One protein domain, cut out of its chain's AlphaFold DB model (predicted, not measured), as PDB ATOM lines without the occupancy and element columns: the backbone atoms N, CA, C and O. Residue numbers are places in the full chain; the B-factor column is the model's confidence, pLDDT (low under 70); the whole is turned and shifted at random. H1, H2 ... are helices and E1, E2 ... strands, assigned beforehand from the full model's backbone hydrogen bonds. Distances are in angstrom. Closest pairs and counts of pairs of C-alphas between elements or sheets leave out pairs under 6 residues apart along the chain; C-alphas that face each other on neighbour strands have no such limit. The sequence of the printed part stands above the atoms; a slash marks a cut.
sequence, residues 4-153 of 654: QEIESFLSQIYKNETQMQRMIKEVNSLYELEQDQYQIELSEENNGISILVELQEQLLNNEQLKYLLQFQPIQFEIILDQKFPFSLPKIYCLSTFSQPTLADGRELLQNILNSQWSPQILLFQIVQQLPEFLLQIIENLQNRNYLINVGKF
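What this domain is: This is residues 4 to 153 of the 654 residues of an uncharacterized protein of Ichthyophthirius multifiliis (strain G5) (UniProt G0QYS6). A twisted wall of four antiparallel strands has the long helix H6 slanting over one face, and H2 meets the beginning of H6 near its own last residues. H1 packs on H2 at a steep tilt of 50 degrees, at the end of the sheet where E1 turns into E2, while the small helices H3 and H4 lie at the other end, between E2 and E3 along the chain. The printed part has 150 residues with seven named helices and four named strands, in the order H1 H2 E1 E2 H3 H4 E3 E4 H5 H6 H7; the sheet's order is E1 E2 E3 E4, and the class is mixed, helices and strands. It is compact, with a radius of gyration of the C-alphas of 15.6 A, and spans 48 by 32 by 25 A, only just elongated.

Where its parts are: The strands are E1, residues 38 to 45, 21.3 A; E2, 48 to 55, 22.7 A; E3, 74 to 80, 20.2 A; and E4, 90 to 93. H6 is residues 123 to 139, 25.4 A, from C-alpha 123 at (39.533, 13.597, 45.754). H2 is residues 17 to 31, 21.1 A, and H1 residues 4 to 13, 14.9 A, from C-alpha 4 at (26.985, -1.623, 48.277). The short helices are H3, 57 to 60; H4, 66 to 71; H5, 109 to 113; and H7, 144 to 148, ending at C-alpha 148 (52.176, 24.959, 26.208).

How they stand to each other: E1 and E2 form a hairpin, with N 41 and O 52 at 3.0 A. E2 and E3 are antiparallel, with N 53 and O 76 at 2.8 A; E3 and E4 form a hairpin, with N 77 and O 92 at 2.9 A. H1 and H6 with the sheet make two layers, helices on one face of a sheet. H6 stands 7.2 A over the sheet, slantwise to E2 at 46 degrees on the local plane, and has a kink of 28 degrees near residue 131. Residues 26 to 30 of H2 touch H6, closest at the C-alphas of Leu 30 and Phe 124, 5.0 A, at a steep tilt of 47 degrees. H1 touches H2, closest at the C-alphas of Leu 10 and Met 20, 6.4 A. H5 touches H6, the closest C-alphas being Ile 112 and Phe 133, 5.4 A; H3 touches H4, at Leu 60 and Lys 66, 5.4 A. H7 is close to H6 but not clearly touching, with the C-alphas of Ile 137 and Leu 147 7.4 A apart. Every O i to N i+4 pair is within hydrogen-bond range in H2, H5 and H7, against 4 of 6 in H1, 10 of 13 in H6 and 0 of 2 in H4, which has 2 of 3 O i to N i+3 pairs; H3 is too short for such a pair.

The domain as a whole: The C-alphas farthest apart, Glu 17 and Gln 142, are 48.1 A apart. The printed part has no cut, and its one long link is E4 to H5, residues 94 to 108. The mean pLDDT of the printed part is 96.8, and no printed residue is under 70.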
ATOM      1  N   GLN A   4      26.646  -0.200  48.402       96.75
ATOM      2  CA  GLN A   4      26.985  -1.623  48.277       96.75
ATOM      3  C   GLN A   4      27.619  -1.927  46.917       96.75
ATOM      4  O   GLN A   4      28.544  -2.736  46.842       96.75
ATOM      5  N   GLU A   5      27.167  -1.255  45.857       97.06
ATOM      6  CA  GLU A   5      27.807  -1.265  44.539       97.06
ATOM      7  C   GLU A   5      29.236  -0.709  44.615       97.06
ATOM      8  O   GLU A   5      30.160  -1.368  44.140       97.06
ATOM      9  N   ILE A   6      29.438   0.440  45.276       96.75
ATOM     10  CA  ILE A   6      30.765   1.050  45.480       96.75
ATOM     11  C   ILE A   6      31.678   0.110  46.280       96.75
ATOM     12  O   ILE A   6      32.793  -0.172  45.852       96.75
ATOM     13  N   GLU A   7      31.218  -0.426  47.415       97.31
ATOM     14  CA  GLU A   7      31.995  -1.379  48.221       97.31
ATOM     15  C   GLU A   7      32.362  -2.641  47.421       97.31
ATOM     16  O   GLU A   7      33.509  -3.090  47.460       97.31
ATOM     17  N   SER A   8      31.420  -3.185  46.643       97.25
ATOM     18  CA  SER A   8      31.641  -4.354  45.784       97.25
ATOM     19  C   SER A   8      32.665  -4.084  44.680       97.25
ATOM     20  O   SER A   8      33.580  -4.887  44.486       97.25
ATOM     21  N   PHE A   9      32.559  -2.940  43.999       97.12
ATOM     22  CA  PHE A   9      33.491  -2.492  42.966       97.12
ATOM     23  C   PHE A   9      34.908  -2.301  43.532       97.12
ATOM     24  O   PHE A   9      35.855  -2.954  43.093       97.12
ATOM     25  N   LEU A  10      35.049  -1.504  44.597       96.81
ATOM     26  CA  LEU A  10      36.343  -1.212  45.224       96.81
ATOM     27  C   LEU A  10      37.038  -2.467  45.778       96.81
ATOM     28  O   LEU A  10      38.269  -2.537  45.762       96.81
ATOM     29  N   SER A  11      36.276  -3.467  46.238       96.31
ATOM     30  CA  SER A  11      36.822  -4.718  46.787       96.31
ATOM     31  C   SER A  11      37.534  -5.613  45.761       96.31
ATOM     32  O   SER A  11      38.332  -6.470  46.148       96.31
ATOM     33  N   GLN A  12      37.277  -5.419  44.463       96.38
ATOM     34  CA  GLN A  12      37.937  -6.166  43.383       96.38
ATOM     35  C   GLN A  12      39.357  -5.630  43.130       96.38
ATOM     36  O   GLN A  12      40.284  -6.402  42.875       96.38
ATOM     37  N   ILE A  13      39.531  -4.318  43.311       96.00
ATOM     38  CA  ILE A  13      40.751  -3.562  43.005       96.00
ATOM     39  C   ILE A  13      41.666  -3.478  44.242       96.00
ATOM     40  O   ILE A  13      42.851  -3.824  44.188       96.00
ATOM     41  N   TYR A  14      41.124  -3.073  45.399       95.88
ATOM     42  CA  TYR A  14      41.899  -2.803  46.615       95.88
ATOM     43  C   TYR A  14      41.840  -3.947  47.631       95.88
ATOM     44  O   TYR A  14      40.888  -4.110  48.388       95.88
ATOM     45  N   LYS A  15      42.939  -4.704  47.725       95.50
ATOM     46  CA  LYS A  15      43.082  -5.858  48.639       95.50
ATOM     47  C   LYS A  15      43.341  -5.483  50.106       95.50
ATOM     48  O   LYS A  15      43.280  -6.350  50.974       95.50
ATOM     49  N   ASN A  16      43.700  -4.230  50.391       96.50
ATOM     50  CA  ASN A  16      43.977  -3.757  51.746       96.50
ATOM     51  C   ASN A  16      42.724  -3.106  52.348       96.50
ATOM     52  O   ASN A  16      42.244  -2.104  51.827       96.50
ATOM     53  N   GLU A  17      42.229  -3.634  53.470       97.00
ATOM     54  CA  GLU A  17      40.997  -3.158  54.115       97.00
ATOM     55  C   GLU A  17      41.051  -1.667  54.495       97.00
ATOM     56  O   GLU A  17      40.110  -0.932  54.218       97.00
ATOM     57  N   THR A  18      42.163  -1.180  55.056       96.06
ATOM     58  CA  THR A  18      42.323   0.239  55.426       96.06
ATOM     59  C   THR A  18      42.299   1.155  54.201       96.06
ATOM     60  O   THR A  18      41.714   2.236  54.241       96.06
ATOM     61  N   GLN A  19      42.921   0.721  53.105       95.56
ATOM     62  CA  GLN A  19      42.934   1.444  51.836       95.56
ATOM     63  C   GLN A  19      41.550   1.451  51.182       95.56
ATOM     64  O   GLN A  19      41.074   2.508  50.785       95.56
ATOM     65  N   MET A  20      40.868   0.304  51.157       97.00
ATOM     66  CA  MET A  20      39.492   0.172  50.680       97.00
ATOM     67  C   MET A  20      38.543   1.081  51.478       97.00
ATOM     68  O   MET A  20      37.785   1.835  50.882       97.00
ATOM     69  N   GLN A  21      38.641   1.105  52.812       97.12
ATOM     70  CA  GLN A  21      37.858   2.008  53.671       97.12
ATOM     71  C   GLN A  21      38.166   3.494  53.415       97.12
ATOM     72  O   GLN A  21      37.258   4.326  53.448       97.12
ATOM     73  N   ARG A  22      39.422   3.850  53.101       96.56
ATOM     74  CA  ARG A  22      39.756   5.206  52.634       96.56
ATOM     75  C   ARG A  22      39.106   5.497  51.280       96.56
ATOM     76  O   ARG A  22      38.509   6.557  51.150       96.56
ATOM     77  N   MET A  23      39.165   4.575  50.323       97.81
ATOM     78  CA  MET A  23      38.574   4.752  48.992       97.81
ATOM     79  C   MET A  23      37.051   4.866  49.016       97.81
ATOM     80  O   MET A  23      36.514   5.749  48.359       97.81
ATOM     81  N   ILE A  24      36.361   4.064  49.834       97.81
ATOM     82  CA  ILE A  24      34.911   4.191  50.058       97.81
ATOM     83  C   ILE A  24      34.585   5.611  50.538       97.81
ATOM     84  O   ILE A  24      33.667   6.243  50.023       97.81
ATOM     85  N   LYS A  25      35.369   6.152  51.483       97.81
ATOM     86  CA  LYS A  25      35.183   7.526  51.961       97.81
ATOM     87  C   LYS A  25      35.430   8.567  50.861       97.81
ATOM     88  O   LYS A  25      34.621   9.473  50.727       97.81
ATOM     89  N   GLU A  26      36.518   8.450  50.103       98.19
ATOM     90  CA  GLU A  26      36.858   9.385  49.017       98.19
ATOM     91  C   GLU A  26      35.773   9.419  47.931       98.19
ATOM     92  O   GLU A  26      35.312  10.492  47.551       98.19
ATOM     93  N   VAL A  27      35.318   8.245  47.482       98.00
ATOM     94  CA  VAL A  27      34.266   8.103  46.464       98.00
ATOM     95  C   VAL A  27      32.918   8.608  46.980       98.00
ATOM     96  O   VAL A  27      32.227   9.331  46.267       98.00
ATOM     97  N   ASN A  28      32.552   8.310  48.230       97.44
ATOM     98  CA  ASN A  28      31.338   8.872  48.827       97.44
ATOM     99  C   ASN A  28      31.408  10.407  48.901       97.44
ATOM    100  O   ASN A  28      30.435  11.066  48.553       97.44
ATOM    101  N   SER A  29      32.561  10.985  49.259       97.50
ATOM    102  CA  SER A  29      32.755  12.442  49.259       97.50
ATOM    103  C   SER A  29      32.725  13.076  47.860       97.50
ATOM    104  O   SER A  29      32.414  14.258  47.752       97.50
ATOM    105  N   LEU A  30      32.999  12.325  46.787       98.00
ATOM    106  CA  LEU A  30      32.751  12.782  45.411       98.00
ATOM    107  C   LEU A  30      31.250  12.809  45.084       98.00
ATOM    108  O   LEU A  30      30.779  13.768  44.484       98.00
ATOM    109  N   TYR A  31      30.479  11.807  45.520       96.75
ATOM    110  CA  TYR A  31      29.017  11.790  45.349       96.75
ATOM    111  C   TYR A  31      28.258  12.769  46.272       96.75
ATOM    112  O   TYR A  31      27.068  13.007  46.050       96.75
ATOM    113  N   GLU A  32      28.933  13.341  47.276       96.31
ATOM    114  CA  GLU A  32      28.461  14.464  48.106       96.31
ATOM    115  C   GLU A  32      28.617  15.840  47.420       96.31
ATOM    116  O   GLU A  32      28.089  16.827  47.936       96.31
ATOM    117  N   LEU A  33      29.310  15.930  46.274       97.19
ATOM    118  CA  LEU A  33      29.352  17.150  45.459       97.19
ATOM    119  C   LEU A  33      27.966  17.488  44.881       97.19
ATOM    120  O   LEU A  33      27.094  16.629  44.742       97.19
ATOM    121  N   GLU A  34      27.771  18.759  44.528       97.19
ATOM    122  CA  GLU A  34      26.519  19.261  43.956       97.19
ATOM    123  C   GLU A  34      26.279  18.600  42.578       97.19
ATOM    124  O   GLU A  34      26.956  18.893  41.594       97.19
ATOM    125  N   GLN A  35      25.358  17.625  42.525       96.38
ATOM    126  CA  GLN A  35      25.140  16.728  41.369       96.38
ATOM    127  C   GLN A  35      24.589  17.436  40.121       96.38
ATOM    128  O   GLN A  35      24.557  16.874  39.030       96.38
ATOM    129  N   ASP A  36      24.122  18.668  40.286       97.12
ATOM    130  CA  ASP A  36      23.714  19.586  39.229       97.12
ATOM    131  C   ASP A  36      24.889  20.394  38.642       97.12
ATOM    132  O   ASP A  36      24.743  20.995  37.575       97.12
ATOM    133  N   GLN A  37      26.055  20.364  39.298       97.06
ATOM    134  CA  GLN A  37      27.327  20.941  38.852       97.06
ATOM    135  C   GLN A  37      28.335  19.888  38.365       97.06
ATOM    136  O   GLN A  37      29.116  20.184  37.459       97.06
ATOM    137  N   TYR A  38      28.315  18.674  38.926       98.00
ATOM    138  CA  TYR A  38      29.279  17.608  38.624       98.00
ATOM    139  C   TYR A  38      28.580  16.266  38.375       98.00
ATOM    140  O   TYR A  38      27.815  15.791  39.213       98.00
ATOM    141  N   GLN A  39      28.919  15.608  37.265       98.06
ATOM    142  CA  GLN A  39      28.608  14.199  37.017       98.06
ATOM    143  C   GLN A  39      29.883  13.371  37.212       98.06
ATOM    144  O   GLN A  39      30.932  13.700  36.659       98.06
ATOM    145  N   ILE A  40      29.788  12.319  38.031       98.12
ATOM    146  CA  ILE A  40      30.909  11.449  38.408       98.12
ATOM    147  C   ILE A  40      30.614  10.019  37.954       98.12
ATOM    148  O   ILE A  40      29.662   9.391  38.436       98.12
ATOM    149  N   GLU A  41      31.461   9.487  37.080       97.88
ATOM    150  CA  GLU A  41      31.419   8.094  36.630       97.88
ATOM    151  C   GLU A  41      32.693   7.355  37.051       97.88
ATOM    152  O   GLU A  41      33.763   7.946  37.175       97.88
ATOM    153  N   LEU A  42      32.560   6.056  37.329       97.62
ATOM    154  CA  LEU A  42      33.635   5.205  37.840       97.62
ATOM    155  C   LEU A  42      33.811   4.004  36.916       97.62
ATOM    156  O   LEU A  42      32.839   3.301  36.628       97.62
ATOM    157  N   SER A  43      35.049   3.738  36.514       96.81
ATOM    158  CA  SER A  43      35.432   2.579  35.710       96.81
ATOM    159  C   SER A  43      36.663   1.886  36.304       96.81
ATOM    160  O   SER A  43      37.488   2.491  36.993       96.81
ATOM    161  N   GLU A  44      36.756   0.571  36.101       95.44
ATOM    162  CA  GLU A  44      37.956  -0.199  36.442       95.44
ATOM    163  C   GLU A  44      38.954  -0.067  35.291       95.44
ATOM    164  O   GLU A  44      38.607  -0.335  34.139       95.44
ATOM    165  N   GLU A  45      40.192   0.317  35.596       91.50
ATOM    166  CA  GLU A  45      41.233   0.502  34.585       91.50
ATOM    167  C   GLU A  45      42.498  -0.263  34.976       91.50
ATOM    168  O   GLU A  45      43.229   0.134  35.884       91.50
ATOM    169  N   ASN A  46      42.787  -1.354  34.257       83.12
ATOM    170  CA  ASN A  46      43.956  -2.231  34.416       83.12
ATOM    171  C   ASN A  46      44.132  -2.841  35.819       83.12
ATOM    172  O   ASN A  46      43.941  -4.034  36.032       83.12
ATOM    173  N   ASN A  47      44.584  -2.024  36.763       83.06
ATOM    174  CA  ASN A  47      44.848  -2.367  38.155       83.06
ATOM    175  C   ASN A  47      44.285  -1.314  39.125       83.06
ATOM    176  O   ASN A  47      44.487  -1.453  40.326       83.06
ATOM    177  N   GLY A  48      43.644  -0.257  38.636       94.75
ATOM    178  CA  GLY A  48      43.232   0.919  39.389       94.75
ATOM    179  C   GLY A  48      41.810   1.357  39.053       94.75
ATOM    180  O   GLY A  48      41.007   0.577  38.541       94.75
ATOM    181  N   ILE A  49      41.508   2.615  39.359       97.00
ATOM    182  CA  ILE A  49      40.220   3.253  39.073       97.00
ATOM    183  C   ILE A  49      40.460   4.447  38.163       97.00
ATOM    184  O   ILE A  49      41.301   5.285  38.490       97.00
ATOM    185  N   SER A  50      39.665   4.553  37.103       97.19
ATOM    186  CA  SER A  50      39.431   5.815  36.412       97.19
ATOM    187  C   SER A  50      38.136   6.445  36.943       97.19
ATOM    188  O   SER A  50      37.125   5.770  37.180       97.19
ATOM    189  N   ILE A  51      38.205   7.744  37.223       98.12
ATOM    190  CA  ILE A  51      37.086   8.578  37.656       98.12
ATOM    191  C   ILE A  51      36.896   9.657  36.597       98.12
ATOM    192  O   ILE A  51      37.702  10.585  36.504       98.12
ATOM    193  N   LEU A  52      35.820   9.547  35.823       98.25
ATOM    194  CA  LEU A  52      35.423  10.570  34.865       98.25
ATOM    195  C   LEU A  52      34.605  11.641  35.593       98.25
ATOM    196  O   LEU A  52      33.613  11.342  36.261       98.25
ATOM    197  N   VAL A  53      35.038  12.891  35.459       98.56
ATOM    198  CA  VAL A  53      34.430  14.077  36.065       98.56
ATOM    199  C   VAL A  53      33.952  14.993  34.944       98.56
ATOM    200  O   VAL A  53      34.760  15.641  34.280       98.56
ATOM    201  N   GLU A  54      32.639  15.059  34.739       98.50
ATOM    202  CA  GLU A  54      32.013  15.952  33.761       98.50
ATOM    203  C   GLU A  54      31.405  17.181  34.450       98.50
ATOM    204  O   GLU A  54      30.567  17.065  35.351       98.50
ATOM    205  N   LEU A  55      31.804  18.370  33.994       98.06
ATOM    206  CA  LEU A  55      31.310  19.647  34.498       98.06
ATOM    207  C   LEU A  55      29.998  20.032  33.802       98.06
ATOM    208  O   LEU A  55      29.951  20.308  32.597       98.06
ATOM    209  N   GLN A  56      28.928  20.075  34.592       97.94
ATOM    210  CA  GLN A  56      27.568  20.311  34.124       97.94
ATOM    211  C   GLN A  56      27.309  21.785  33.789       97.94
ATOM    212  O   GLN A  56      27.985  22.703  34.263       97.94
ATOM    213  N   GLU A  57      26.268  22.026  32.984       97.19
ATOM    214  CA  GLU A  57      25.915  23.364  32.481       97.19
ATOM    215  C   GLU A  57      25.709  24.394  33.607       97.19
ATOM    216  O   GLU A  57      26.014  25.571  33.431       97.19
ATOM    217  N   GLN A  58      25.222  23.985  34.786       97.00
ATOM    218  CA  GLN A  58      24.960  24.921  35.887       97.00
ATOM    219  C   GLN A  58      26.241  25.513  36.485       97.00
ATOM    220  O   GLN A  58      26.265  26.700  36.809       97.00
ATOM    221  N   LEU A  59      27.316  24.723  36.565       96.69
ATOM    222  CA  LEU A  59      28.629  25.183  37.024       96.69
ATOM    223  C   LEU A  59      29.248  26.164  36.020       96.69
ATOM    224  O   LEU A  59      29.746  27.228  36.392       96.69
ATOM    225  N   LEU A  60      29.164  25.826  34.730       96.88
ATOM    226  CA  LEU A  60      29.700  26.641  33.639       96.88
ATOM    227  C   LEU A  60      28.867  27.905  33.359       96.88
ATOM    228  O   LEU A  60      29.379  28.849  32.766       96.88
ATOM    229  N   ASN A  61      27.611  27.973  33.815       94.00
ATOM    230  CA  ASN A  61      26.764  29.169  33.721       94.00
ATOM    231  C   ASN A  61      27.199  30.325  34.652       94.00
ATOM    232  O   ASN A  61      26.648  31.424  34.547       94.00
ATOM    233  N   ASN A  62      28.196  30.121  35.524       90.44
ATOM    234  CA  ASN A  62      28.900  31.211  36.207       90.44
ATOM    235  C   ASN A  62      29.482  32.194  35.167       90.44
ATOM    236  O   ASN A  62      30.103  31.770  34.191       90.44
ATOM    237  N   GLU A  63      29.306  33.509  35.368       81.19
ATOM    238  CA  GLU A  63      29.686  34.552  34.399       81.19
ATOM    239  C   GLU A  63      31.133  34.427  33.902       81.19
ATOM    240  O   GLU A  63      31.402  34.701  32.733       81.19
ATOM    241  N   GLN A  64      32.045  33.969  34.765       95.31
ATOM    242  CA  GLN A  64      33.464  33.827  34.447       95.31
ATOM    243  C   GLN A  64      33.800  32.556  33.632       95.31
ATOM    244  O   GLN A  64      34.753  32.567  32.858       95.31
ATOM    245  N   LEU A  65      33.018  31.474  33.763       97.00
ATOM    246  CA  LEU A  65      33.228  30.196  33.052       97.00
ATOM    247  C   LEU A  65      32.370  30.048  31.789       97.00
ATOM    248  O   LEU A  65      32.596  29.136  30.992       97.00
ATOM    249  N   LYS A  66      31.424  30.964  31.565       96.88
ATOM    250  CA  LYS A  66      30.414  30.915  30.497       96.88
ATOM    251  C   LYS A  66      30.967  30.697  29.083       96.88
ATOM    252  O   LYS A  66      30.271  30.149  28.232       96.88
ATOM    253  N   TYR A  67      32.213  31.098  28.833       96.31
ATOM    254  CA  TYR A  67      32.933  30.829  27.583       96.31
ATOM    255  C   TYR A  67      33.037  29.324  27.257       96.31
ATOM    256  O   TYR A  67      32.998  28.952  26.086       96.31
ATOM    257  N   LEU A  68      33.117  28.450  28.267       97.19
ATOM    258  CA  LEU A  68      33.286  27.004  28.083       97.19
ATOM    259  C   LEU A  68      32.009  26.273  27.650       97.19
ATOM    260  O   LEU A  68      32.097  25.152  27.158       97.19
ATOM    261  N   LEU A  69      30.833  26.904  27.758       96.94
ATOM    262  CA  LEU A  69      29.558  26.306  27.334       96.94
ATOM    263  C   LEU A  69      29.537  25.915  25.845       96.94
ATOM    264  O   LEU A  69      28.801  25.013  25.460       96.94
ATOM    265  N   GLN A  70      30.351  26.562  25.003       96.81
ATOM    266  CA  GLN A  70      30.450  26.231  23.574       96.81
ATOM    267  C   GLN A  70      31.276  24.961  23.278       96.81
ATOM    268  O   GLN A  70      31.231  24.477  22.152       96.81
ATOM    269  N   PHE A  71      32.009  24.432  24.266       95.50
ATOM    270  CA  PHE A  71      32.878  23.250  24.147       95.50
ATOM    271  C   PHE A  71      32.388  22.070  25.005       95.50
ATOM    272  O   PHE A  71      33.165  21.174  25.324       95.50
ATOM    273  N   GLN A  72      31.120  22.071  25.435       90.69
ATOM    274  CA  GLN A  72      30.590  20.988  26.265       90.69
ATOM    275  C   GLN A  72      30.497  19.641  25.513       90.69
ATOM    276  O   GLN A  72      30.184  19.629  24.319       90.69
ATOM    277  N   PRO A  73      30.677  18.505  26.220       95.81
ATOM    278  CA  PRO A  73      30.939  18.397  27.661       95.81
ATOM    279  C   PRO A  73      32.393  18.746  28.025       95.81
ATOM    280  O   PRO A  73      33.315  18.460  27.266       95.81
ATOM    281  N   ILE A  74      32.603  19.355  29.200       97.88
ATOM    282  CA  ILE A  74      33.946  19.601  29.757       97.88
ATOM    283  C   ILE A  74      34.268  18.465  30.728       97.88
ATOM    284  O   ILE A  74      33.630  18.351  31.774       97.88
ATOM    285  N   GLN A  75      35.235  17.627  30.367       98.12
ATOM    286  CA  GLN A  75      35.533  16.365  31.035       98.12
ATOM    287  C   GLN A  75      37.000  16.285  31.471       98.12
ATOM    288  O   GLN A  75      37.919  16.678  30.746       98.12
ATOM    289  N   PHE A  76      37.203  15.731  32.664       98.31
ATOM    290  CA  PHE A  76      38.505  15.378  33.220       98.31
ATOM    291  C   PHE A  76      38.496  13.916  33.664       98.31
ATOM    292  O   PHE A  76      37.515  13.451  34.242       98.31
ATOM    293  N   GLU A  77      39.597  13.209  33.439       98.00
ATOM    294  CA  GLU A  77      39.808  11.848  33.931       98.00
ATOM    295  C   GLU A  77      40.822  11.866  35.077       98.00
ATOM    296  O   GLU A  77      41.901  12.448  34.946       98.00
ATOM    297  N   ILE A  78      40.484  11.234  36.203       98.12
ATOM    298  CA  ILE A  78      41.375  11.057  37.354       98.12
ATOM    299  C   ILE A  78      41.690   9.564  37.504       98.12
ATOM    300  O   ILE A  78      40.821   8.786  37.895       98.12
ATOM    301  N   ILE A  79      42.940   9.174  37.246       97.06
ATOM    302  CA  ILE A  79      43.407   7.783  37.338       97.06
ATOM    303  C   ILE A  79      44.126   7.546  38.672       97.06
ATOM    304  O   ILE A  79      45.057   8.273  39.042       97.06
ATOM    305  N   LEU A  80      43.714   6.495  39.387       97.19
ATOM    306  CA  LEU A  80      44.201   6.101  40.712       97.19
ATOM    307  C   LEU A  80      44.766   4.675  40.687       97.19
ATOM    308  O   LEU A  80      44.051   3.734  40.354       97.19
ATOM    309  N   ASP A  81      46.020   4.478  41.103       95.75
ATOM    310  CA  ASP A  81      46.633   3.142  41.173       95.75
ATOM    311  C   ASP A  81      46.334   2.394  42.499       95.75
ATOM    312  O   ASP A  81      45.723   2.916  43.440       95.75
ATOM    313  N   GLN A  82      46.837   1.154  42.620       95.94
ATOM    314  CA  GLN A  82      46.737   0.329  43.843       95.94
ATOM    315  C   GLN A  82      47.526   0.867  45.048       95.94
ATOM    316  O   GLN A  82      47.548   0.221  46.095       95.94
ATOM    317  N   LYS A  83      48.213   2.006  44.939       96.56
ATOM    318  CA  LYS A  83      49.008   2.616  46.017       96.56
ATOM    319  C   LYS A  83      48.376   3.903  46.544       96.56
ATOM    320  O   LYS A  83      48.836   4.402  47.574       96.56
ATOM    321  N   PHE A  84      47.326   4.422  45.907       96.75
ATOM    322  CA  PHE A  84      46.628   5.625  46.362       96.75
ATOM    323  C   PHE A  84      46.086   5.415  47.794       96.75
ATOM    324  O   PHE A  84      45.567   4.334  48.085       96.75
ATOM    325  N   PRO A  85      46.219   6.378  48.730       96.38
ATOM    326  CA  PRO A  85      46.620   7.778  48.543       96.38
ATOM    327  C   PRO A  85      48.132   8.055  48.659       96.38
ATOM    328  O   PRO A  85      48.527   9.210  48.775       96.38
ATOM    329  N   PHE A  86      48.994   7.033  48.702       96.56
ATOM    330  CA  PHE A  86      50.447   7.215  48.858       96.56
ATOM    331  C   PHE A  86      51.182   7.460  47.533       96.56
ATOM    332  O   PHE A  86      52.269   8.035  47.535       96.56
ATOM    333  N   SER A  87      50.596   7.042  46.414       95.88
ATOM    334  CA  SER A  87      50.901   7.539  45.069       95.88
ATOM    335  C   SER A  87      50.171   8.857  44.799       95.88
ATOM    336  O   SER A  87      49.220   9.209  45.501       95.88
ATOM    337  N   LEU A  88      50.629   9.591  43.784       96.38
ATOM    338  CA  LEU A  88      49.894  10.727  43.232       96.38
ATOM    339  C   LEU A  88      48.778  10.228  42.292       96.38
ATOM    340  O   LEU A  88      49.029   9.288  41.534       96.38
ATOM    341  N   PRO A  89      47.573  10.825  42.329       97.56
ATOM    342  CA  PRO A  89      46.583  10.642  41.271       97.56
ATOM    343  C   PRO A  89      47.099  11.287  39.978       97.56
ATOM    344  O   PRO A  89      47.796  12.299  40.040       97.56
ATOM    345  N   LYS A  90      46.763  10.736  38.812       97.38
ATOM    346  CA  LYS A  90      47.033  11.392  37.522       97.38
ATOM    347  C   LYS A  90      45.759  12.055  37.027       97.38
ATOM    348  O   LYS A  90      44.711  11.417  37.099       97.38
ATOM    349  N   ILE A  91      45.837  13.291  36.541       98.00
ATOM    350  CA  ILE A  91      44.671  14.006  36.008       98.00
ATOM    351  C   ILE A  91      44.924  14.424  34.569       98.00
ATOM    352  O   ILE A  91      45.918  15.090  34.286       98.00
ATOM    353  N   TYR A  92      43.983  14.090  33.693       97.56
ATOM    354  CA  TYR A  92      43.993  14.457  32.282       97.56
ATOM    355  C   TYR A  92      42.742  15.261  31.945       97.56
ATOM    356  O   TYR A  92      41.674  15.042  32.521       97.56
ATOM    357  N   CYS A  93      42.858  16.186  30.998       97.94
ATOM    358  CA  CYS A  93      41.695  16.787  30.360       97.94
ATOM    359  C   CYS A  93      41.319  15.958  29.127       97.94
ATOM    360  O   CYS A  93      42.208  15.502  28.411       97.94
ATOM    361  N   LEU A  94      40.021  15.768  28.879       97.12
ATOM    362  CA  LEU A  94      39.514  15.054  27.699       97.12
ATOM    363  C   LEU A  94      38.843  15.985  26.672       97.12
ATOM    364  O   LEU A  94      38.564  15.563  25.553       97.12
ATOM    365  N   SER A  95      38.594  17.250  27.029       97.00
ATOM    366  CA  SER A  95      37.846  18.203  26.198       97.00
ATOM    367  C   SER A  95      38.739  19.289  25.599       97.00
ATOM    368  O   SER A  95      39.395  20.033  26.326       97.00
ATOM    369  N   THR A  96      38.698  19.460  24.276       96.62
ATOM    370  CA  THR A  96      39.384  20.563  23.584       96.62
ATOM    371  C   THR A  96      38.597  21.874  23.724       96.62
ATOM    372  O   THR A  96      37.521  22.029  23.147       96.62
ATOM    373  N   PHE A  97      39.142  22.840  24.475       96.88
ATOM    374  CA  PHE A  97      38.585  24.201  24.639       96.88
ATOM    375  C   PHE A  97      39.638  25.332  24.582       96.88
ATOM    376  O   PHE A  97      39.310  26.506  24.780       96.88
ATOM    377  N   SER A  98      40.901  24.993  24.318       96.88
ATOM    378  CA  SER A  98      42.042  25.911  24.199       96.88
ATOM    379  C   SER A  98      42.855  25.594  22.941       96.88
ATOM    380  O   SER A  98      42.737  24.496  22.407       96.88
ATOM    381  N   GLN A  99      43.694  26.534  22.493       95.88
ATOM    382  CA  GLN A  99      44.673  26.281  21.431       95.88
ATOM    383  C   GLN A  99      46.055  26.864  21.815       95.88
ATOM    384  O   GLN A  99      46.182  28.089  21.912       95.88
ATOM    385  N   PRO A 100      47.091  26.030  22.035       96.56
ATOM    386  CA  PRO A 100      47.058  24.571  21.920       96.56
ATOM    387  C   PRO A 100      46.122  23.895  22.939       96.56
ATOM    388  O   PRO A 100      45.852  24.430  24.022       96.56
ATOM    389  N   THR A 101      45.595  22.732  22.565       96.94
ATOM    390  CA  THR A 101      44.707  21.924  23.404       96.94
ATOM    391  C   THR A 101      45.431  21.367  24.632       96.94
ATOM    392  O   THR A 101      46.588  20.953  24.565       96.94
ATOM    393  N   LEU A 102      44.730  21.353  25.770       97.44
ATOM    394  CA  LEU A 102      45.154  20.650  26.989       97.44
ATOM    395  C   LEU A 102      44.665  19.193  27.022       97.44
ATOM    396  O   LEU A 102      45.065  18.431  27.902       97.44
ATOM    397  N   ALA A 103      43.806  18.802  26.077       97.44
ATOM    398  CA  ALA A 103      43.309  17.442  25.919       97.44
ATOM    399  C   ALA A 103      44.266  16.611  25.049       97.44
ATOM    400  O   ALA A 103      43.892  16.101  23.995       97.44
ATOM    401  N   ASP A 104      45.530  16.519  25.478       97.38
ATOM    402  CA  ASP A 104      46.588  15.791  24.765       97.38
ATOM    403  C   ASP A 104      47.308  14.709  25.596       97.38
ATOM    404  O   ASP A 104      48.358  14.202  25.205       97.38
ATOM    405  N   GLY A 105      46.739  14.329  26.746       96.62
ATOM    406  CA  GLY A 105      47.276  13.278  27.620       96.62
ATOM    407  C   GLY A 105      48.399  13.726  28.566       96.62
ATOM    408  O   GLY A 105      49.033  12.884  29.209       96.62
ATOM    409  N   ARG A 106      48.655  15.034  28.691       97.50
ATOM    410  CA  ARG A 106      49.546  15.586  29.725       97.50
ATOM    411  C   ARG A 106      48.923  15.512  31.125       97.50
ATOM    412  O   ARG A 106      47.720  15.682  31.292       97.50
ATOM    413  N   GLU A 107      49.758  15.307  32.138       97.62
ATOM    414  CA  GLU A 107      49.361  15.272  33.552       97.62
ATOM    415  C   GLU A 107      49.156  16.706  34.080       97.62
ATOM    416  O   GLU A 107      50.033  17.554  33.894       97.62
ATOM    417  N   LEU A 108      48.013  16.980  34.722       98.38
ATOM    418  CA  LEU A 108      47.559  18.321  35.129       98.38
ATOM    419  C   LEU A 108      47.471  18.554  36.652       98.38
ATOM    420  O   LEU A 108      47.234  19.693  37.065       98.38
ATOM    421  N   LEU A 109      47.672  17.541  37.508       98.00
ATOM    422  CA  LEU A 109      47.476  17.633  38.967       98.00
ATOM    423  C   LEU A 109      48.200  18.829  39.592       98.00
ATOM    424  O   LEU A 109      47.631  19.520  40.437       98.00
ATOM    425  N   GLN A 110      49.452  19.077  39.200       97.56
ATOM    426  CA  GLN A 110      50.256  20.155  39.791       97.56
ATOM    427  C   GLN A 110      49.702  21.549  39.469       97.56
ATOM    428  O   GLN A 110      49.743  22.428  40.332       97.56
ATOM    429  N   ASN A 111      49.150  21.737  38.268       98.19
ATOM    430  CA  ASN A 111      48.520  22.986  37.842       98.19
ATOM    431  C   ASN A 111      47.135  23.172  38.479       98.19
ATOM    432  O   ASN A 111      46.772  24.290  38.829       98.19
ATOM    433  N   ILE A 112      46.386  22.083  38.681       98.31
ATOM    434  CA  ILE A 112      45.072  22.113  39.343       98.31
ATOM    435  C   ILE A 112      45.216  22.406  40.845       98.31
ATOM    436  O   ILE A 112      44.490  23.234  41.385       98.31
ATOM    437  N   LEU A 113      46.159  21.754  41.534       97.38
ATOM    438  CA  LEU A 113      46.333  21.905  42.984       97.38
ATOM    439  C   LEU A 113      47.076  23.174  43.413       97.38
ATOM    440  O   LEU A 113      47.008  23.525  44.593       97.38
ATOM    441  N   ASN A 114      47.867  23.789  42.524       95.44
ATOM    442  CA  ASN A 114      48.775  24.907  42.832       95.44
ATOM    443  C   ASN A 114      49.651  24.681  44.093       95.44
ATOM    444  O   ASN A 114      50.093  25.613  44.767       95.44
ATOM    445  N   SER A 115      49.897  23.413  44.436       96.31
ATOM    446  CA  SER A 115      50.537  22.970  45.675       96.31
ATOM    447  C   SER A 115      51.112  21.555  45.518       96.31
ATOM    448  O   SER A 115      50.828  20.846  44.553       96.31
ATOM    449  N   GLN A 116      51.976  21.142  46.450       96.25
ATOM    450  CA  GLN A 116      52.566  19.800  46.432       96.25
ATOM    451  C   GLN A 116      51.549  18.745  46.887       96.25
ATOM    452  O   GLN A 116      50.866  18.933  47.894       96.25
ATOM    453  N   TRP A 117      51.501  17.612  46.178       97.31
ATOM    454  CA  TRP A 117      50.640  16.481  46.534       97.31
ATOM    455  C   TRP A 117      50.910  15.979  47.961       97.31
ATOM    456  O   TRP A 117      52.056  15.871  48.404       97.31
ATOM    457  N   SER A 118      49.839  15.618  48.667       97.50
ATOM    458  CA  SER A 118      49.883  15.010  49.993       97.50
ATOM    459  C   SER A 118      48.740  13.999  50.135       97.50
ATOM    460  O   SER A 118      47.612  14.353  49.803       97.50
ATOM    461  N   PRO A 119      48.956  12.811  50.739       97.50
ATOM    462  CA  PRO A 119      47.897  11.827  51.023       97.50
ATOM    463  C   PRO A 119      46.746  12.332  51.923       97.50
ATOM    464  O   PRO A 119      45.788  11.604  52.209       97.50
ATOM    465  N   GLN A 120      46.864  13.551  52.459       97.06
ATOM    466  CA  GLN A 120      45.818  14.235  53.219       97.06
ATOM    467  C   GLN A 120      44.812  14.978  52.329       97.06
ATOM    468  O   GLN A 120      43.709  15.242  52.800       97.06
ATOM    469  N   ILE A 121      45.179  15.295  51.084       97.88
ATOM    470  CA  ILE A 121      44.291  15.905  50.091       97.88
ATOM    471  C   ILE A 121      43.281  14.842  49.643       97.88
ATOM    472  O   ILE A 121      43.647  13.695  49.378       97.88
ATOM    473  N   LEU A 122      42.007  15.224  49.617       97.62
ATOM    474  CA  LEU A 122      40.872  14.364  49.286       97.62
ATOM    475  C   LEU A 122      40.461  14.568  47.822       97.62
ATOM    476  O   LEU A 122      40.610  15.665  47.281       97.62
ATOM    477  N   LEU A 123      39.900  13.542  47.178       98.44
ATOM    478  CA  LEU A 123      39.533  13.597  45.754       98.44
ATOM    479  C   LEU A 123      38.507  14.700  45.463       98.44
ATOM    480  O   LEU A 123      38.628  15.407  44.466       98.44
ATOM    481  N   PHE A 124      37.540  14.914  46.359       98.00
ATOM    482  CA  PHE A 124      36.565  15.996  46.190       98.00
ATOM    483  C   PHE A 124      37.220  17.387  46.222       98.00
ATOM    484  O   PHE A 124      36.746  18.295  45.545       98.00
ATOM    485  N   GLN A 125      38.319  17.560  46.969       97.88
ATOM    486  CA  GLN A 125      39.043  18.833  47.021       97.88
ATOM    487  C   GLN A 125      39.741  19.106  45.689       97.88
ATOM    488  O   GLN A 125      39.706  20.235  45.221       97.88
ATOM    489  N   ILE A 126      40.311  18.075  45.055       98.44
ATOM    490  CA  ILE A 126      40.865  18.163  43.696       98.44
ATOM    491  C   ILE A 126      39.779  18.624  42.714       98.44
ATOM    492  O   ILE A 126      39.979  19.597  41.991       98.44
ATOM    493  N   VAL A 127      38.613  17.967  42.718       98.50
ATOM    494  CA  VAL A 127      37.496  18.308  41.818       98.50
ATOM    495  C   VAL A 127      37.001  19.742  42.047       98.50
ATOM    496  O   VAL A 127      36.765  20.468  41.085       98.50
ATOM    497  N   GLN A 128      36.946  20.200  43.301       97.69
ATOM    498  CA  GLN A 128      36.606  21.585  43.650       97.69
ATOM    499  C   GLN A 128      37.635  22.635  43.190       97.69
ATOM    500  O   GLN A 128      37.312  23.821  43.205       97.69
ATOM    501  N   GLN A 129      38.852  22.254  42.785       98.25
ATOM    502  CA  GLN A 129      39.827  23.180  42.186       98.25
ATOM    503  C   GLN A 129      39.704  23.290  40.658       98.25
ATOM    504  O   GLN A 129      40.216  24.251  40.086       98.25
ATOM    505  N   LEU A 130      38.993  22.374  39.983       98.25
ATOM    506  CA  LEU A 130      38.816  22.421  38.524       98.25
ATOM    507  C   LEU A 130      38.204  23.746  38.019       98.25
ATOM    508  O   LEU A 130      38.714  24.260  37.024       98.25
ATOM    509  N   PRO A 131      37.193  24.359  38.674       98.19
ATOM    510  CA  PRO A 131      36.675  25.665  38.259       98.19
ATOM    511  C   PRO A 131      37.738  26.769  38.290       98.19
ATOM    512  O   PRO A 131      37.832  27.547  37.347       98.19
ATOM    513  N   GLU A 132      38.561  26.830  39.340       98.00
ATOM    514  CA  GLU A 132      39.597  27.861  39.489       98.00
ATOM    515  C   GLU A 132      40.759  27.645  38.511       98.00
ATOM    516  O   GLU A 132      41.224  28.597  37.886       98.00
ATOM    517  N   PHE A 133      41.155  26.390  38.282       98.25
ATOM    518  CA  PHE A 133      42.083  26.027  37.209       98.25
ATOM    519  C   PHE A 133      41.565  26.481  35.835       98.25
ATOM    520  O   PHE A 133      42.285  27.148  35.093       98.25
ATOM    521  N   LEU A 134      40.301  26.197  35.509       98.25
ATOM    522  CA  LEU A 134      39.689  26.610  34.243       98.25
ATOM    523  C   LEU A 134      39.643  28.135  34.072       98.25
ATOM    524  O   LEU A 134      39.868  28.616  32.963       98.25
ATOM    525  N   LEU A 135      39.419  28.900  35.145       98.00
ATOM    526  CA  LEU A 135      39.518  30.363  35.107       98.00
ATOM    527  C   LEU A 135      40.924  30.830  34.717       98.00
ATOM    528  O   LEU A 135      41.054  31.662  33.820       98.00
ATOM    529  N   GLN A 136      41.968  30.244  35.310       98.19
ATOM    530  CA  GLN A 136      43.359  30.559  34.964       98.19
ATOM    531  C   GLN A 136      43.668  30.245  33.491       98.19
ATOM    532  O   GLN A 136      44.367  31.022  32.835       98.19
ATOM    533  N   ILE A 137      43.107  29.159  32.936       98.25
ATOM    534  CA  ILE A 137      43.222  28.856  31.501       98.25
ATOM    535  C   ILE A 137      42.497  29.908  30.653       98.25
ATOM    536  O   ILE A 137      43.095  30.420  29.710       98.25
ATOM    537  N   ILE A 138      41.253  30.275  30.993       97.81
ATOM    538  CA  ILE A 138      40.459  31.281  30.259       97.81
ATOM    539  C   ILE A 138      41.183  32.632  30.205       97.81
ATOM    540  O   ILE A 138      41.300  33.223  29.129       97.81
ATOM    541  N   GLU A 139      41.716  33.098  31.337       97.88
ATOM    542  CA  GLU A 139      42.485  34.349  31.432       97.88
ATOM    543  C   GLU A 139      43.746  34.345  30.550       97.88
ATOM    544  O   GLU A 139      44.189  35.401  30.096       97.88
ATOM    545  N   ASN A 140      44.295  33.163  30.251       97.88
ATOM    546  CA  ASN A 140      45.520  32.979  29.476       97.88
ATOM    547  C   ASN A 140      45.302  32.347  28.086       97.88
ATOM    548  O   ASN A 140      46.283  31.992  27.437       97.88
ATOM    549  N   LEU A 141      44.068  32.264  27.569       97.12
ATOM    550  CA  LEU A 141      43.771  31.637  26.262       97.12
ATOM    551  C   LEU A 141      44.555  32.226  25.078       97.12
ATOM    552  O   LEU A 141      44.790  31.536  24.093       97.12
ATOM    553  N   GLN A 142      44.946  33.500  25.155       96.44
ATOM    554  CA  GLN A 142      45.747  34.167  24.119       96.44
ATOM    555  C   GLN A 142      47.263  33.977  24.318       96.44
ATOM    556  O   GLN A 142      48.054  34.264  23.421       96.44
ATOM    557  N   ASN A 143      47.690  33.496  25.488       96.94
ATOM    558  CA  ASN A 143      49.087  33.274  25.834       96.94
ATOM    559  C   ASN A 143      49.477  31.818  25.541       96.94
ATOM    560  O   ASN A 143      49.510  30.966  26.428       96.94
ATOM    561  N   ARG A 144      49.810  31.540  24.275       95.00
ATOM    562  CA  ARG A 144      50.241  30.206  23.814       95.00
ATOM    563  C   ARG A 144      51.377  29.629  24.658       95.00
ATOM    564  O   ARG A 144      51.308  28.472  25.052       95.00
ATOM    565  N   ASN A 145      52.370  30.447  25.009       95.62
ATOM    566  CA  ASN A 145      53.505  30.021  25.833       95.62
ATOM    567  C   ASN A 145      53.078  29.584  27.241       95.62
ATOM    568  O   ASN A 145      53.697  28.688  27.808       95.62
ATOM    569  N   TYR A 146      52.026  30.178  27.813       97.62
ATOM    570  CA  TYR A 146      51.443  29.679  29.057       97.62
ATOM    571  C   TYR A 146      50.775  28.317  28.833       97.62
ATOM    572  O   TYR A 146      51.140  27.364  29.515       97.62
ATOM    573  N   LEU A 147      49.880  28.195  27.844       97.81
ATOM    574  CA  LEU A 147      49.149  26.949  27.558       97.81
ATOM    575  C   LEU A 147      50.083  25.764  27.268       97.81
ATOM    576  O   LEU A 147      49.878  24.679  27.805       97.81
ATOM    577  N   ILE A 148      51.152  25.978  26.492       96.38
ATOM    578  CA  ILE A 148      52.176  24.959  26.208       96.38
ATOM    579  C   ILE A 148      52.808  24.431  27.506       96.38
ATOM    580  O   ILE A 148      53.046  23.231  27.606       96.38
ATOM    581  N   ASN A 149      53.032  25.296  28.500       96.88
ATOM    582  CA  ASN A 149      53.675  24.962  29.776       96.88
ATOM    583  C   ASN A 149      52.693  24.561  30.901       96.88
ATOM    584  O   ASN A 149      53.122  24.312  32.031       96.88
ATOM    585  N   VAL A 150      51.385  24.498  30.633       97.94
ATOM    586  CA  VAL A 150      50.409  23.890  31.550       97.94
ATOM    587  C   VAL A 150      50.504  22.373  31.421       97.94
ATOM    588  O   VAL A 150      50.405  21.844  30.319       97.94
ATOM    589  N   GLY A 151      50.645  21.668  32.543       97.81
ATOM    590  CA  GLY A 151      50.804  20.217  32.581       97.81
ATOM    591  C   GLY A 151      52.169  19.720  32.109       97.81
ATOM    592  O   GLY A 151      53.051  20.493  31.736       97.81
ATOM    593  N   LYS A 152      52.366  18.399  32.157       97.25
ATOM    594  CA  LYS A 152      53.602  17.755  31.683       97.25
ATOM    595  C   LYS A 152      53.416  16.291  31.306       97.25
ATOM    596  O   LYS A 152      52.587  15.583  31.873       97.25
ATOM    597  N   PHE A 153      54.289  15.812  30.429       97.75
ATOM    598  CA  PHE A 153      54.485  14.390  30.174       97.75
ATOM    599  C   PHE A 153      55.626  13.844  31.047       97.75
ATOM    600  O   PHE A 153      56.598  14.552  31.321       97.75
TER     601      PHE A 153